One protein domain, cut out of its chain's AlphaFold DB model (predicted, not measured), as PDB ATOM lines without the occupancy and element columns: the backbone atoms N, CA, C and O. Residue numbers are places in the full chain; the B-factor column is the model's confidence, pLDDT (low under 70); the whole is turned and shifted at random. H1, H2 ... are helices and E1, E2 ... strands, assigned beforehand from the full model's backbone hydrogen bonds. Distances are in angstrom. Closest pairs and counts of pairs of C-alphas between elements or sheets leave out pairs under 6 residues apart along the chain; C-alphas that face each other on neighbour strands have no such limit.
ATOM      1  N   ALA A  96      -2.369  -7.495   4.646       88.81
ATOM      2  CA  ALA A  96      -3.102  -8.494   5.412       88.81
ATOM      3  C   ALA A  96      -4.535  -8.046   5.693       88.81
ATOM      4  O   ALA A  96      -5.463  -8.803   5.436       88.81
ATOM      5  N   TRP A  97      -4.742  -6.806   6.135       90.44
ATOM      6  CA  TRP A  97      -6.066  -6.244   6.389       90.44
ATOM      7  C   TRP A  97      -6.957  -6.276   5.142       90.44
ATOM      8  O   TRP A  97      -8.094  -6.748   5.208       90.44
ATOM      9  N   PHE A  98      -6.424  -5.861   3.988       93.44
ATOM     10  CA  PHE A  98      -7.145  -5.932   2.715       93.44
ATOM     11  C   PHE A  98      -7.532  -7.375   2.350       93.44
ATOM     12  O   PHE A  98      -8.682  -7.650   2.001       93.44
ATOM     13  N   ILE A  99      -6.595  -8.319   2.486       91.94
ATOM     14  CA  ILE A  99      -6.842  -9.741   2.216       91.94
ATOM     15  C   ILE A  99      -7.848 -10.333   3.207       91.94
ATOM     16  O   ILE A  99      -8.705 -11.109   2.795       91.94
ATOM     17  N   GLY A 100      -7.811  -9.930   4.478       90.75
ATOM     18  CA  GLY A 100      -8.766 -10.355   5.500       90.75
ATOM     19  C   GLY A 100     -10.202  -9.970   5.146       90.75
ATOM     20  O   GLY A 100     -11.088 -10.826   5.153       90.75
ATOM     21  N   TRP A 101     -10.429  -8.715   4.745       93.31
ATOM     22  CA  TRP A 101     -11.741  -8.276   4.257       93.31
ATOM     23  C   TRP A 101     -12.194  -9.043   3.018       93.31
ATOM     24  O   TRP A 101     -13.345  -9.479   2.948       93.31
ATOM     25  N   ASN A 102     -11.287  -9.267   2.067       93.31
ATOM     26  CA  ASN A 102     -11.588 -10.067   0.886       93.31
ATOM     27  C   ASN A 102     -11.957 -11.517   1.247       93.31
ATOM     28  O   ASN A 102     -12.898 -12.067   0.681       93.31
ATOM     29  N   SER A 103     -11.272 -12.134   2.215       90.88
ATOM     30  CA  SER A 103     -11.603 -13.479   2.693       90.88
ATOM     31  C   SER A 103     -13.001 -13.540   3.308       90.88
ATOM     32  O   SER A 103     -13.746 -14.467   3.003       90.88
ATOM     33  N   ILE A 104     -13.396 -12.547   4.115       91.94
ATOM     34  CA  ILE A 104     -14.753 -12.477   4.684       91.94
ATOM     35  C   ILE A 104     -15.802 -12.426   3.566       91.94
ATOM     36  O   ILE A 104     -16.763 -13.196   3.585       91.94
ATOM     37  N   LEU A 105     -15.599 -11.559   2.569       93.56
ATOM     38  CA  LEU A 105     -16.500 -11.452   1.419       93.56
ATOM     39  C   LEU A 105     -16.568 -12.761   0.627       93.56
ATOM     40  O   LEU A 105     -17.656 -13.212   0.275       93.56
ATOM     41  N   LEU A 106     -15.424 -13.403   0.390       91.88
ATOM     42  CA  LEU A 106     -15.357 -14.679  -0.315       91.88
ATOM     43  C   LEU A 106     -16.161 -15.769   0.406       91.88
ATOM     44  O   LEU A 106     -16.931 -16.481  -0.239       91.88
ATOM     45  N   TYR A 107     -16.031 -15.882   1.733       90.19
ATOM     46  CA  TYR A 107     -16.820 -16.838   2.513       90.19
ATOM     47  C   TYR A 107     -18.317 -16.518   2.457       90.19
ATOM     48  O   TYR A 107     -19.127 -17.429   2.285       90.19
ATOM     49  N   LEU A 108     -18.688 -15.236   2.530       92.12
ATOM     50  CA  LEU A 108     -20.079 -14.798   2.441       92.12
ATOM     51  C   LEU A 108     -20.717 -15.211   1.103       92.12
ATOM     52  O   LEU A 108     -21.748 -15.887   1.089       92.12
ATOM     53  N   PHE A 109     -20.078 -14.871  -0.020       90.50
ATOM     54  CA  PHE A 109     -20.555 -15.259  -1.349       90.50
ATOM     55  C   PHE A 109     -20.521 -16.775  -1.565       90.50
ATOM     56  O   PHE A 109     -21.407 -17.321  -2.227       90.50
ATOM     57  N   GLY A 110     -19.544 -17.467  -0.976       90.12
ATOM     58  CA  GLY A 110     -19.459 -18.924  -0.995       90.12
ATOM     59  C   GLY A 110     -20.693 -19.579  -0.377       90.12
ATOM     60  O   GLY A 110     -21.358 -20.384  -1.031       90.12
ATOM     61  N   VAL A 111     -21.062 -19.181   0.845       89.81
ATOM     62  CA  VAL A 111     -22.241 -19.720   1.547       89.81
ATOM     63  C   VAL A 111     -23.534 -19.403   0.793       89.81
ATOM     64  O   VAL A 111     -24.380 -20.286   0.626       89.81
ATOM     65  N   MET A 112     -23.681 -18.176   0.283       88.62
ATOM     66  CA  MET A 112     -24.841 -17.786  -0.530       88.62
ATOM     67  C   MET A 112     -24.979 -18.670  -1.775       88.62
ATOM     68  O   MET A 112     -26.047 -19.229  -2.025       88.62
ATOM     69  N   THR A 113     -23.886 -18.850  -2.523       88.06
ATOM     70  CA  THR A 113     -23.871 -19.632  -3.767       88.06
ATOM     71  C   THR A 113     -24.216 -21.096  -3.513       88.06
ATOM     72  O   THR A 113     -25.048 -21.668  -4.217       88.06
ATOM     73  N   VAL A 114     -23.619 -21.703  -2.482       90.12
ATOM     74  CA  VAL A 114     -23.886 -23.101  -2.119       90.12
ATOM     75  C   VAL A 114     -25.351 -23.280  -1.730       90.12
ATOM     76  O   VAL A 114     -26.011 -24.189  -2.228       90.12
ATOM     77  N   THR A 115     -25.887 -22.387  -0.903       90.38
ATOM     78  CA  THR A 115     -27.274 -22.485  -0.435       90.38
ATOM     79  C   THR A 115     -28.270 -22.391  -1.596       90.38
ATOM     80  O   THR A 115     -29.186 -23.210  -1.698       90.38
ATOM     81  N   VAL A 116     -28.079 -21.435  -2.512       87.88
ATOM     82  CA  VAL A 116     -28.946 -21.284  -3.691       87.88
ATOM     83  C   VAL A 116     -28.853 -22.516  -4.594       87.88
ATOM     84  O   VAL A 116     -29.883 -23.063  -4.981       87.88
ATOM     85  N   ALA A 117     -27.650 -23.020  -4.862       88.56
ATOM     86  CA  ALA A 117     -27.458 -24.221  -5.672       88.56
ATOM     87  C   ALA A 117     -28.191 -25.451  -5.099       88.56
ATOM     88  O   ALA A 117     -28.872 -26.171  -5.830       88.56
ATOM     89  N   TRP A 118     -28.108 -25.678  -3.786       89.25
ATOM     90  CA  TRP A 118     -28.830 -26.773  -3.131       89.25
ATOM     91  C   TRP A 118     -30.346 -26.568  -3.136       89.25
ATOM     92  O   TRP A 118     -31.092 -27.530  -3.330       89.25
ATOM     93  N   SER A 119     -30.813 -25.326  -2.988       89.25
ATOM     94  CA  SER A 119     -32.242 -25.007  -3.062       89.25
ATOM     95  C   SER A 119     -32.857 -25.428  -4.403       89.25
ATOM     96  O   SER A 119     -33.936 -26.020  -4.422       89.25
ATOM     97  N   GLU A 120     -32.141 -25.235  -5.516       86.62
ATOM     98  CA  GLU A 120     -32.601 -25.661  -6.841       86.62
ATOM     99  C   GLU A 120     -32.750 -27.182  -6.944       86.62
ATOM    100  O   GLU A 120     -33.702 -27.669  -7.557       86.62
ATOM    101  N   TYR A 121     -31.828 -27.942  -6.346       88.56
ATOM    102  CA  TYR A 121     -31.918 -29.402  -6.310       88.56
ATOM    103  C   TYR A 121     -33.109 -29.885  -5.495       88.56
ATOM    104  O   TYR A 121     -33.843 -30.751  -5.965       88.56
ATOM    105  N   VAL A 122     -33.328 -29.315  -4.307       89.12
ATOM    106  CA  VAL A 122     -34.460 -29.680  -3.441       89.12
ATOM    107  C   VAL A 122     -35.786 -29.424  -4.152       89.12
ATOM    108  O   VAL A 122     -36.670 -30.274  -4.152       89.12
ATOM    109  N   VAL A 123     -35.908 -28.285  -4.827       87.69
ATOM    110  CA  VAL A 123     -37.106 -27.924  -5.593       87.69
ATOM    111  C   VAL A 123     -37.344 -28.900  -6.739       87.69
ATOM    112  O   VAL A 123     -38.458 -29.395  -6.900       87.69
ATOM    113  N   LYS A 124     -36.299 -29.209  -7.520       87.19
ATOM    114  CA  LYS A 124     -36.384 -30.192  -8.610       87.19
ATOM    115  C   LYS A 124     -36.764 -31.572  -8.080       87.19
ATOM    116  O   LYS A 124     -37.587 -32.244  -8.688       87.19
ATOM    117  N   PHE A 125     -36.208 -31.981  -6.942       88.50
ATOM    118  CA  PHE A 125     -36.528 -33.253  -6.302       88.50
ATOM    119  C   PHE A 125     -37.996 -33.324  -5.864       88.50
ATOM    120  O   PHE A 125     -38.679 -34.287  -6.200       88.50
ATOM    121  N   ILE A 126     -38.506 -32.291  -5.181       86.56
ATOM    122  CA  ILE A 126     -39.918 -32.215  -4.767       86.56
ATOM    123  C   ILE A 126     -40.833 -32.296  -5.989       86.56
ATOM    124  O   ILE A 126     -41.784 -33.077  -5.980       86.56
ATOM    125  N   TYR A 127     -40.518 -31.545  -7.045       86.00
ATOM    126  CA  TYR A 127     -41.274 -31.576  -8.291       86.00
ATOM    127  C   TYR A 127     -41.322 -32.989  -8.891       86.00
ATOM    128  O   TYR A 127     -42.399 -33.487  -9.186       86.00
ATOM    129  N   ILE A 128     -40.177 -33.672  -8.999       87.62
ATOM    130  CA  ILE A 128     -40.099 -35.027  -9.572       87.62
ATOM    131  C   ILE A 128     -40.883 -36.054  -8.740       87.62
ATOM    132  O   ILE A 128     -41.500 -36.951  -9.304       87.62
ATOM    133  N   VAL A 129     -40.843 -35.956  -7.409       89.06
ATOM    134  CA  VAL A 129     -41.433 -36.971  -6.516       89.06
ATOM    135  C   VAL A 129     -42.930 -36.768  -6.294       89.06
ATOM    136  O   VAL A 129     -43.661 -37.743  -6.138       89.06
ATOM    137  N   SER A 130     -43.390 -35.519  -6.236       84.88
ATOM    138  CA  SER A 130     -44.763 -35.193  -5.828       84.88
ATOM    139  C   SER A 130     -45.615 -34.564  -6.928       84.88
ATOM    140  O   SER A 130     -46.787 -34.287  -6.687       84.88
ATOM    141  N   ASP A 131     -45.029 -34.292  -8.101       80.56
ATOM    142  CA  ASP A 131     -45.621 -33.493  -9.190       80.56
ATOM    143  C   ASP A 131     -46.098 -32.096  -8.726       80.56
ATOM    144  O   ASP A 131     -46.836 -31.376  -9.404       80.56
ATOM    145  N   PHE A 132     -45.663 -31.680  -7.531       79.12
ATOM    146  CA  PHE A 132     -46.003 -30.404  -6.937       79.12
ATOM    147  C   PHE A 132     -45.125 -29.318  -7.545       79.12
ATOM    148  O   PHE A 132     -43.926 -29.211  -7.272       79.12
ATOM    149  N   ASN A 133     -45.744 -28.463  -8.348       73.19
ATOM    150  CA  ASN A 133     -45.100 -27.259  -8.838       73.19
ATOM    151  C   ASN A 133     -45.181 -26.175  -7.757       73.19
ATOM    152  O   ASN A 133     -46.144 -25.407  -7.698       73.19
ATOM    153  N   ALA A 134     -44.176 -26.140  -6.879       66.31
ATOM    154  CA  ALA A 134     -44.045 -25.074  -5.894       66.31
ATOM    155  C   ALA A 134     -44.128 -23.711  -6.598       66.31
ATOM    156  O   ALA A 134     -43.456 -23.476  -7.606       66.31
ATOM    157  N   THR A 135     -44.979 -22.811  -6.092       65.06
ATOM    158  CA  THR A 135     -45.160 -21.483  -6.685       65.06
ATOM    159  C   THR A 135     -43.796 -20.807  -6.807       65.06
ATOM    160  O   THR A 135     -43.102 -20.614  -5.808       65.06
ATOM    161  N   ARG A 136     -43.428 -20.418  -8.037       63.19
ATOM    162  CA  ARG A 136     -42.128 -19.799  -8.353       63.19
ATOM    163  C   ARG A 136     -41.789 -18.620  -7.422       63.19
ATOM    164  O   ARG A 136     -40.607 -18.404  -7.161       63.19
ATOM    165  N   ALA A 137     -42.817 -17.961  -6.853       64.75
ATOM    166  CA  ALA A 137     -42.748 -16.806  -5.937       64.75
ATOM    167  C   ALA A 137     -41.826 -16.999  -4.734       64.75
ATOM    168  O   ALA A 137     -41.312 -16.018  -4.196       64.75
ATOM    169  N   ILE A 138     -41.636 -18.250  -4.316       71.06
ATOM    170  CA  ILE A 138     -41.031 -18.591  -3.030       71.06
ATOM    171  C   ILE A 138     -39.744 -19.427  -3.195       71.06
ATOM    172  O   ILE A 138     -39.149 -19.919  -2.236       71.06
ATOM    173  N   VAL A 139     -39.314 -19.635  -4.436       76.75
ATOM    174  CA  VAL A 139     -38.349 -20.680  -4.783       76.75
ATOM    175  C   VAL A 139     -37.066 -20.118  -5.397       76.75
ATOM    176  O   VAL A 139     -36.049 -20.803  -5.450       76.75
ATOM    177  N   GLN A 140     -37.079 -18.861  -5.834       76.12
ATOM    178  CA  GLN A 140     -35.924 -18.208  -6.445       76.12
ATOM    179  C   GLN A 140     -35.601 -16.890  -5.747       76.12
ATOM    180  O   GLN A 140     -36.430 -16.308  -5.051       76.12
ATOM    181  N   ALA A 141     -34.367 -16.424  -5.935       76.69
ATOM    182  CA  ALA A 141     -33.944 -15.129  -5.423       76.69
ATOM    183  C   ALA A 141     -34.714 -13.982  -6.119       76.69
ATOM    184  O   ALA A 141     -35.006 -14.088  -7.313       76.69
ATOM    185  N   PRO A 142     -35.016 -12.877  -5.408       76.19
ATOM    186  CA  PRO A 142     -35.735 -11.720  -5.960       76.19
ATOM    187  C   PRO A 142     -34.958 -10.979  -7.059       76.19
ATOM    188  O   PRO A 142     -35.552 -10.326  -7.920       76.19
ATOM    189  N   PHE A 143     -33.630 -11.103  -7.050       80.31
ATOM    190  CA  PHE A 143     -32.734 -10.496  -8.024       80.31
ATOM    191  C   PHE A 143     -31.966 -11.580  -8.770       80.31
ATOM    192  O   PHE A 143     -31.388 -12.477  -8.155       80.31
ATOM    193  N   GLY A 144     -31.963 -11.480 -10.097       78.44
ATOM    194  CA  GLY A 144     -31.166 -12.315 -10.983       78.44
ATOM    195  C   GLY A 144     -30.177 -11.469 -11.774       78.44
ATOM    196  O   GLY A 144     -30.420 -10.289 -12.034       78.44
ATOM    197  N   TRP A 145     -29.065 -12.081 -12.171       81.06
ATOM    198  CA  TRP A 145     -28.135 -11.495 -13.131       81.06
ATOM    199  C   TRP A 145     -28.424 -12.055 -14.520       81.06
ATOM    200  O   TRP A 145     -28.527 -13.274 -14.687       81.06
ATOM    201  N   ASN A 146     -28.587 -11.180 -15.510       79.50
ATOM    202  CA  ASN A 146     -28.696 -11.592 -16.903       79.50
ATOM    203  C   ASN A 146     -27.347 -11.390 -17.598       79.50
ATOM    204  O   ASN A 146     -26.891 -10.262 -17.761       79.50
ATOM    205  N   GLU A 147     -26.737 -12.496 -18.027       78.00
ATOM    206  CA  GLU A 147     -25.435 -12.517 -18.705       78.00
ATOM    207  C   GLU A 147     -25.450 -11.798 -20.062       78.00
ATOM    208  O   GLU A 147     -24.420 -11.297 -20.489       78.00
ATOM    209  N   THR A 148     -26.596 -11.722 -20.747       79.75
ATOM    210  CA  THR A 148     -26.687 -11.108 -22.084       79.75
ATOM    211  C   THR A 148     -26.868  -9.596 -22.027       79.75
ATOM    212  O   THR A 148     -26.395  -8.883 -22.905       79.75
ATOM    213  N   THR A 149     -27.579  -9.096 -21.016       80.44
ATOM    214  CA  THR A 149     -27.846  -7.658 -20.856       80.44
ATOM    215  C   THR A 149     -26.948  -7.001 -19.813       80.44
ATOM    216  O   THR A 149     -27.115  -5.812 -19.567       80.44
ATOM    217  N   GLU A 150     -26.068  -7.775 -19.167       83.31
ATOM    218  CA  GLU A 150     -25.179  -7.356 -18.070       83.31
ATOM    219  C   GLU A 150     -25.896  -6.496 -17.018       83.31
ATOM    220  O   GLU A 150     -25.387  -5.490 -16.525       83.31
ATOM    221  N   ALA A 151     -27.130  -6.882 -16.697       85.00
ATOM    222  CA  ALA A 151     -28.005  -6.101 -15.841       85.00
ATOM    223  C   ALA A 151     -28.719  -6.990 -14.829       85.00
ATOM    224  O   ALA A 151     -29.125  -8.122 -15.124       85.00
ATOM    225  N   PHE A 152     -28.916  -6.429 -13.638       84.12
ATOM    226  CA  PHE A 152     -29.815  -7.001 -12.652       84.12
ATOM    227  C   PHE A 152     -31.253  -6.877 -13.142       84.12
ATOM    228  O   PHE A 152     -31.697  -5.798 -13.535       84.12
ATOM    229  N   TYR A 153     -31.990  -7.978 -13.074       81.50
ATOM    230  CA  TYR A 153     -33.426  -7.979 -13.303       81.50
ATOM    231  C   TYR A 153     -34.151  -8.467 -12.054       81.50
ATOM    232  O   TYR A 153     -33.666  -9.325 -11.309       81.50
ATOM    233  N   VAL A 154     -35.329  -7.896 -11.823       78.88
ATOM    234  CA  VAL A 154     -36.226  -8.342 -10.761       78.88
ATOM    235  C   VAL A 154     -36.943  -9.582 -11.274       78.88
ATOM    236  O   VAL A 154     -37.621  -9.538 -12.299       78.88
ATOM    237  N   THR A 155     -36.785 -10.701 -10.577       71.50
ATOM    238  CA  THR A 155     -37.358 -11.993 -10.988       71.50
ATOM    239  C   THR A 155     -38.873 -12.056 -10.764       71.50
ATOM    240  O   THR A 155     -39.524 -13.004 -11.204       71.50
ATOM    241  N   GLY A 156     -39.443 -11.069 -10.062       69.56
ATOM    242  CA  GLY A 156     -40.837 -11.051  -9.612       69.56
ATOM    243  C   GLY A 156     -41.108 -12.011  -8.448       69.56
ATOM    244  O   GLY A 156     -42.259 -12.173  -8.052       69.56
ATOM    245  N   GLN A 157     -40.065 -12.653  -7.916       76.38
ATOM    246  CA  GLN A 157     -40.153 -13.578  -6.789       76.38
ATOM    247  C   GLN A 157     -39.807 -12.836  -5.495       76.38
ATOM    248  O   GLN A 157     -39.011 -11.900  -5.510       76.38
ATOM    249  N   ALA A 158     -40.413 -13.224  -4.376       73.88
ATOM    250  CA  ALA A 158     -40.215 -12.517  -3.114       73.88
ATOM    251  C   ALA A 158     -38.942 -12.987  -2.401       73.88
ATOM    252  O   ALA A 158     -38.147 -12.174  -1.931       73.88
ATOM    253  N   ILE A 159     -38.753 -14.305  -2.297       83.38
ATOM    254  CA  ILE A 159     -37.690 -14.896  -1.486       83.38
ATOM    255  C   ILE A 159     -37.439 -16.352  -1.881       83.38
ATOM    256  O   ILE A 159     -38.345 -17.025  -2.361       83.38
ATOM    257  N   ASN A 160     -36.235 -16.862  -1.615       86.56
ATOM    258  CA  ASN A 160     -35.912 -18.281  -1.755       86.56
ATOM    259  C   ASN A 160     -36.075 -18.984  -0.391       86.56
ATOM    260  O   ASN A 160     -35.119 -19.085   0.380       86.56
ATOM    261  N   LEU A 161     -37.296 -19.433  -0.067       87.06
ATOM    262  CA  LEU A 161     -37.559 -20.131   1.201       87.06
ATOM    263  C   LEU A 161     -36.791 -21.455   1.332       87.06
ATOM    264  O   LEU A 161     -36.273 -21.692   2.423       87.06
ATOM    265  N   PRO A 162     -36.667 -22.312   0.295       87.62
ATOM    266  CA  PRO A 162     -35.879 -23.535   0.413       87.62
ATOM    267  C   PRO A 162     -34.417 -23.252   0.769       87.62
ATOM    268  O   PRO A 162     -33.868 -23.928   1.632       87.62
ATOM    269  N   ALA A 163     -33.804 -22.219   0.180       88.44
ATOM    270  CA  ALA A 163     -32.456 -21.797   0.553       88.44
ATOM    271  C   ALA A 163     -32.376 -21.405   2.035       88.44
ATOM    272  O   ALA A 163     -31.526 -21.914   2.758       88.44
ATOM    273  N   ILE A 164     -33.298 -20.564   2.511       90.38
ATOM    274  CA  ILE A 164     -33.331 -20.132   3.917       90.38
ATOM    275  C   ILE A 164     -33.510 -21.321   4.863       90.38
ATOM    276  O   ILE A 164     -32.806 -21.416   5.865       90.38
ATOM    277  N   ALA A 165     -34.418 -22.241   4.539       91.00
ATOM    278  CA  ALA A 165     -34.649 -23.440   5.335       91.00
ATOM    279  C   ALA A 165     -33.387 -24.313   5.422       91.00
ATOM    280  O   ALA A 165     -33.046 -24.780   6.507       91.00
ATOM    281  N   ILE A 166     -32.666 -24.482   4.307       90.12
ATOM    282  CA  ILE A 166     -31.390 -25.212   4.269       90.12
ATOM    283  C   ILE A 166     -30.344 -24.506   5.136       90.12
ATOM    284  O   ILE A 166     -29.695 -25.164   5.946       90.12
ATOM    285  N   THR A 167     -30.196 -23.182   5.014       91.81
ATOM    286  CA  THR A 167     -29.250 -22.424   5.843       91.81
ATOM    287  C   THR A 167     -29.561 -22.597   7.323       91.81
ATOM    288  O   THR A 167     -28.669 -22.972   8.074       91.81
ATOM    289  N   ILE A 168     -30.815 -22.394   7.744       93.06
ATOM    290  CA  ILE A 168     -31.220 -22.532   9.150       93.06
ATOM    291  C   ILE A 168     -30.965 -23.953   9.652       93.06
ATOM    292  O   ILE A 168     -30.407 -24.118  10.732       93.06
ATOM    293  N   ALA A 169     -31.327 -24.978   8.877       92.62
ATOM    294  CA  ALA A 169     -31.108 -26.369   9.261       92.62
ATOM    295  C   ALA A 169     -29.617 -26.680   9.470       92.62
ATOM    296  O   ALA A 169     -29.254 -27.297  10.469       92.62
ATOM    297  N   ILE A 170     -28.750 -26.216   8.564       90.75
ATOM    298  CA  ILE A 170     -27.298 -26.389   8.690       90.75
ATOM    299  C   ILE A 170     -26.762 -25.591   9.883       90.75
ATOM    300  O   ILE A 170     -25.962 -26.115  10.648       90.75
ATOM    301  N   THR A 171     -27.215 -24.351  10.083       91.25
ATOM    302  CA  THR A 171     -26.810 -23.531  11.233       91.25
ATOM    303  C   THR A 171     -27.190 -24.192  12.555       91.25
ATOM    304  O   THR A 171     -26.359 -24.244  13.449       91.25
ATOM    305  N   VAL A 172     -28.402 -24.741  12.673       93.19
ATOM    306  CA  VAL A 172     -28.848 -25.462  13.876       93.19
ATOM    307  C   VAL A 172     -28.049 -26.744  14.097       93.19
ATOM    308  O   VAL A 172     -27.783 -27.091  15.235       93.19
ATOM    309  N   LEU A 173     -27.656 -27.449  13.034       92.06
ATOM    310  CA  LEU A 173     -26.852 -28.669  13.148       92.06
ATOM    311  C   LEU A 173     -25.407 -28.394  13.595       92.06
ATOM    312  O   LEU A 173     -24.784 -29.262  14.200       92.06
ATOM    313  N   LEU A 174     -24.862 -27.225  13.248       85.12
ATOM    314  CA  LEU A 174     -23.484 -26.836  13.558       85.12
ATOM    315  C   LEU A 174     -23.306 -26.228  14.959       85.12
ATOM    316  O   LEU A 174     -22.163 -26.112  15.404       85.12
ATOM    317  N   ILE A 175     -24.396 -25.814  15.611       82.88
ATOM    318  CA  ILE A 175     -24.417 -25.261  16.976       82.88
ATOM    319  C   ILE A 175     -24.704 -26.386  17.969       82.88
ATOM    320  O   ILE A 175     -23.972 -26.460  18.981       82.88
TER     321      ILE A 175
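What this domain is: This is residues 96 to 175 of the 175 residues of the protein "Hypothetical protein" of Rotaria socialis (UniProt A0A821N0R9). One long, straight helix, H1, makes the longest axis of the model; partway along it the first part of a shorter helix, H2, packs on one side, and H2 then points away from it, while a small two-stranded hairpin, E1 and E2, lies off the other side. After H1 a long link folds back toward the place where the helices meet, and two stretches stick out: residues 96 to 110 of H1 and residues 146 to 151 at the tip of the hairpin. The printed part has 80 residues, with two named helices and two named strands in the order H1, E1, E2, H2; the sheet is E1 - E2, antiparallel, and the class is mostly helix. The whole is loose, with a radius of gyration of the C-alphas of 15.4 A, and flat, spanning 51 by 41 by 18 A.

How they stand to each other: H1, residues 96 to 130, touches H2, residues 161 to 174. The closest C-alphas of the two are those of Ser 119 and Ala 163, 4.8 A apart. H1 touches H2 with residues 115 to 123 alone, and H2 touches H1 with residues 162 to 167 alone. The two helices stand at a steep tilt of 63 degrees and run opposite ways. E1, residues 143 to 146, and E2, residues 151 to 154, form a hairpin of antiparallel strands, with 141 degrees between their directions. N 144 and O 153 are 3.0 A apart, and N 146 and O 151 are 3.1 A apart, both within hydrogen-bond range. C-alphas 145 and 152 face each other at 4.8 A. H1 and E2 are apart, and E1 and H2 are apart. In H1 and H2 every O i to N i+4 pair is within hydrogen-bond range.

Where its parts are: H1 begins at C-alpha 96 (-3.102, -8.494, 5.412) and ends at C-alpha 130 (-44.763, -35.193, -5.828), 50.7 A from first to last C-alpha. E1 runs 9.8 A from Phe 143 to Asn 146, and E2 runs 9.9 A from Ala 151 to Val 154. H2 runs 19.9 A from Leu 161 to Leu 174, whose C-alpha is at (-23.484, -26.836, 13.558).

The domain as a whole: The two C-alphas farthest apart are those of Ala 96 and Asp 131, 51.4 A. The printed part has no cut, and it ends at Ile 175, the chain's last residue. The link from H1 to E1, residues 131 to 142, is long; the link from E1 to E2 is tight, and that from E2 to H2 is short. The mean pLDDT of the printed part is 84.8, and residues 134 to 137 and residue 156 are under 70.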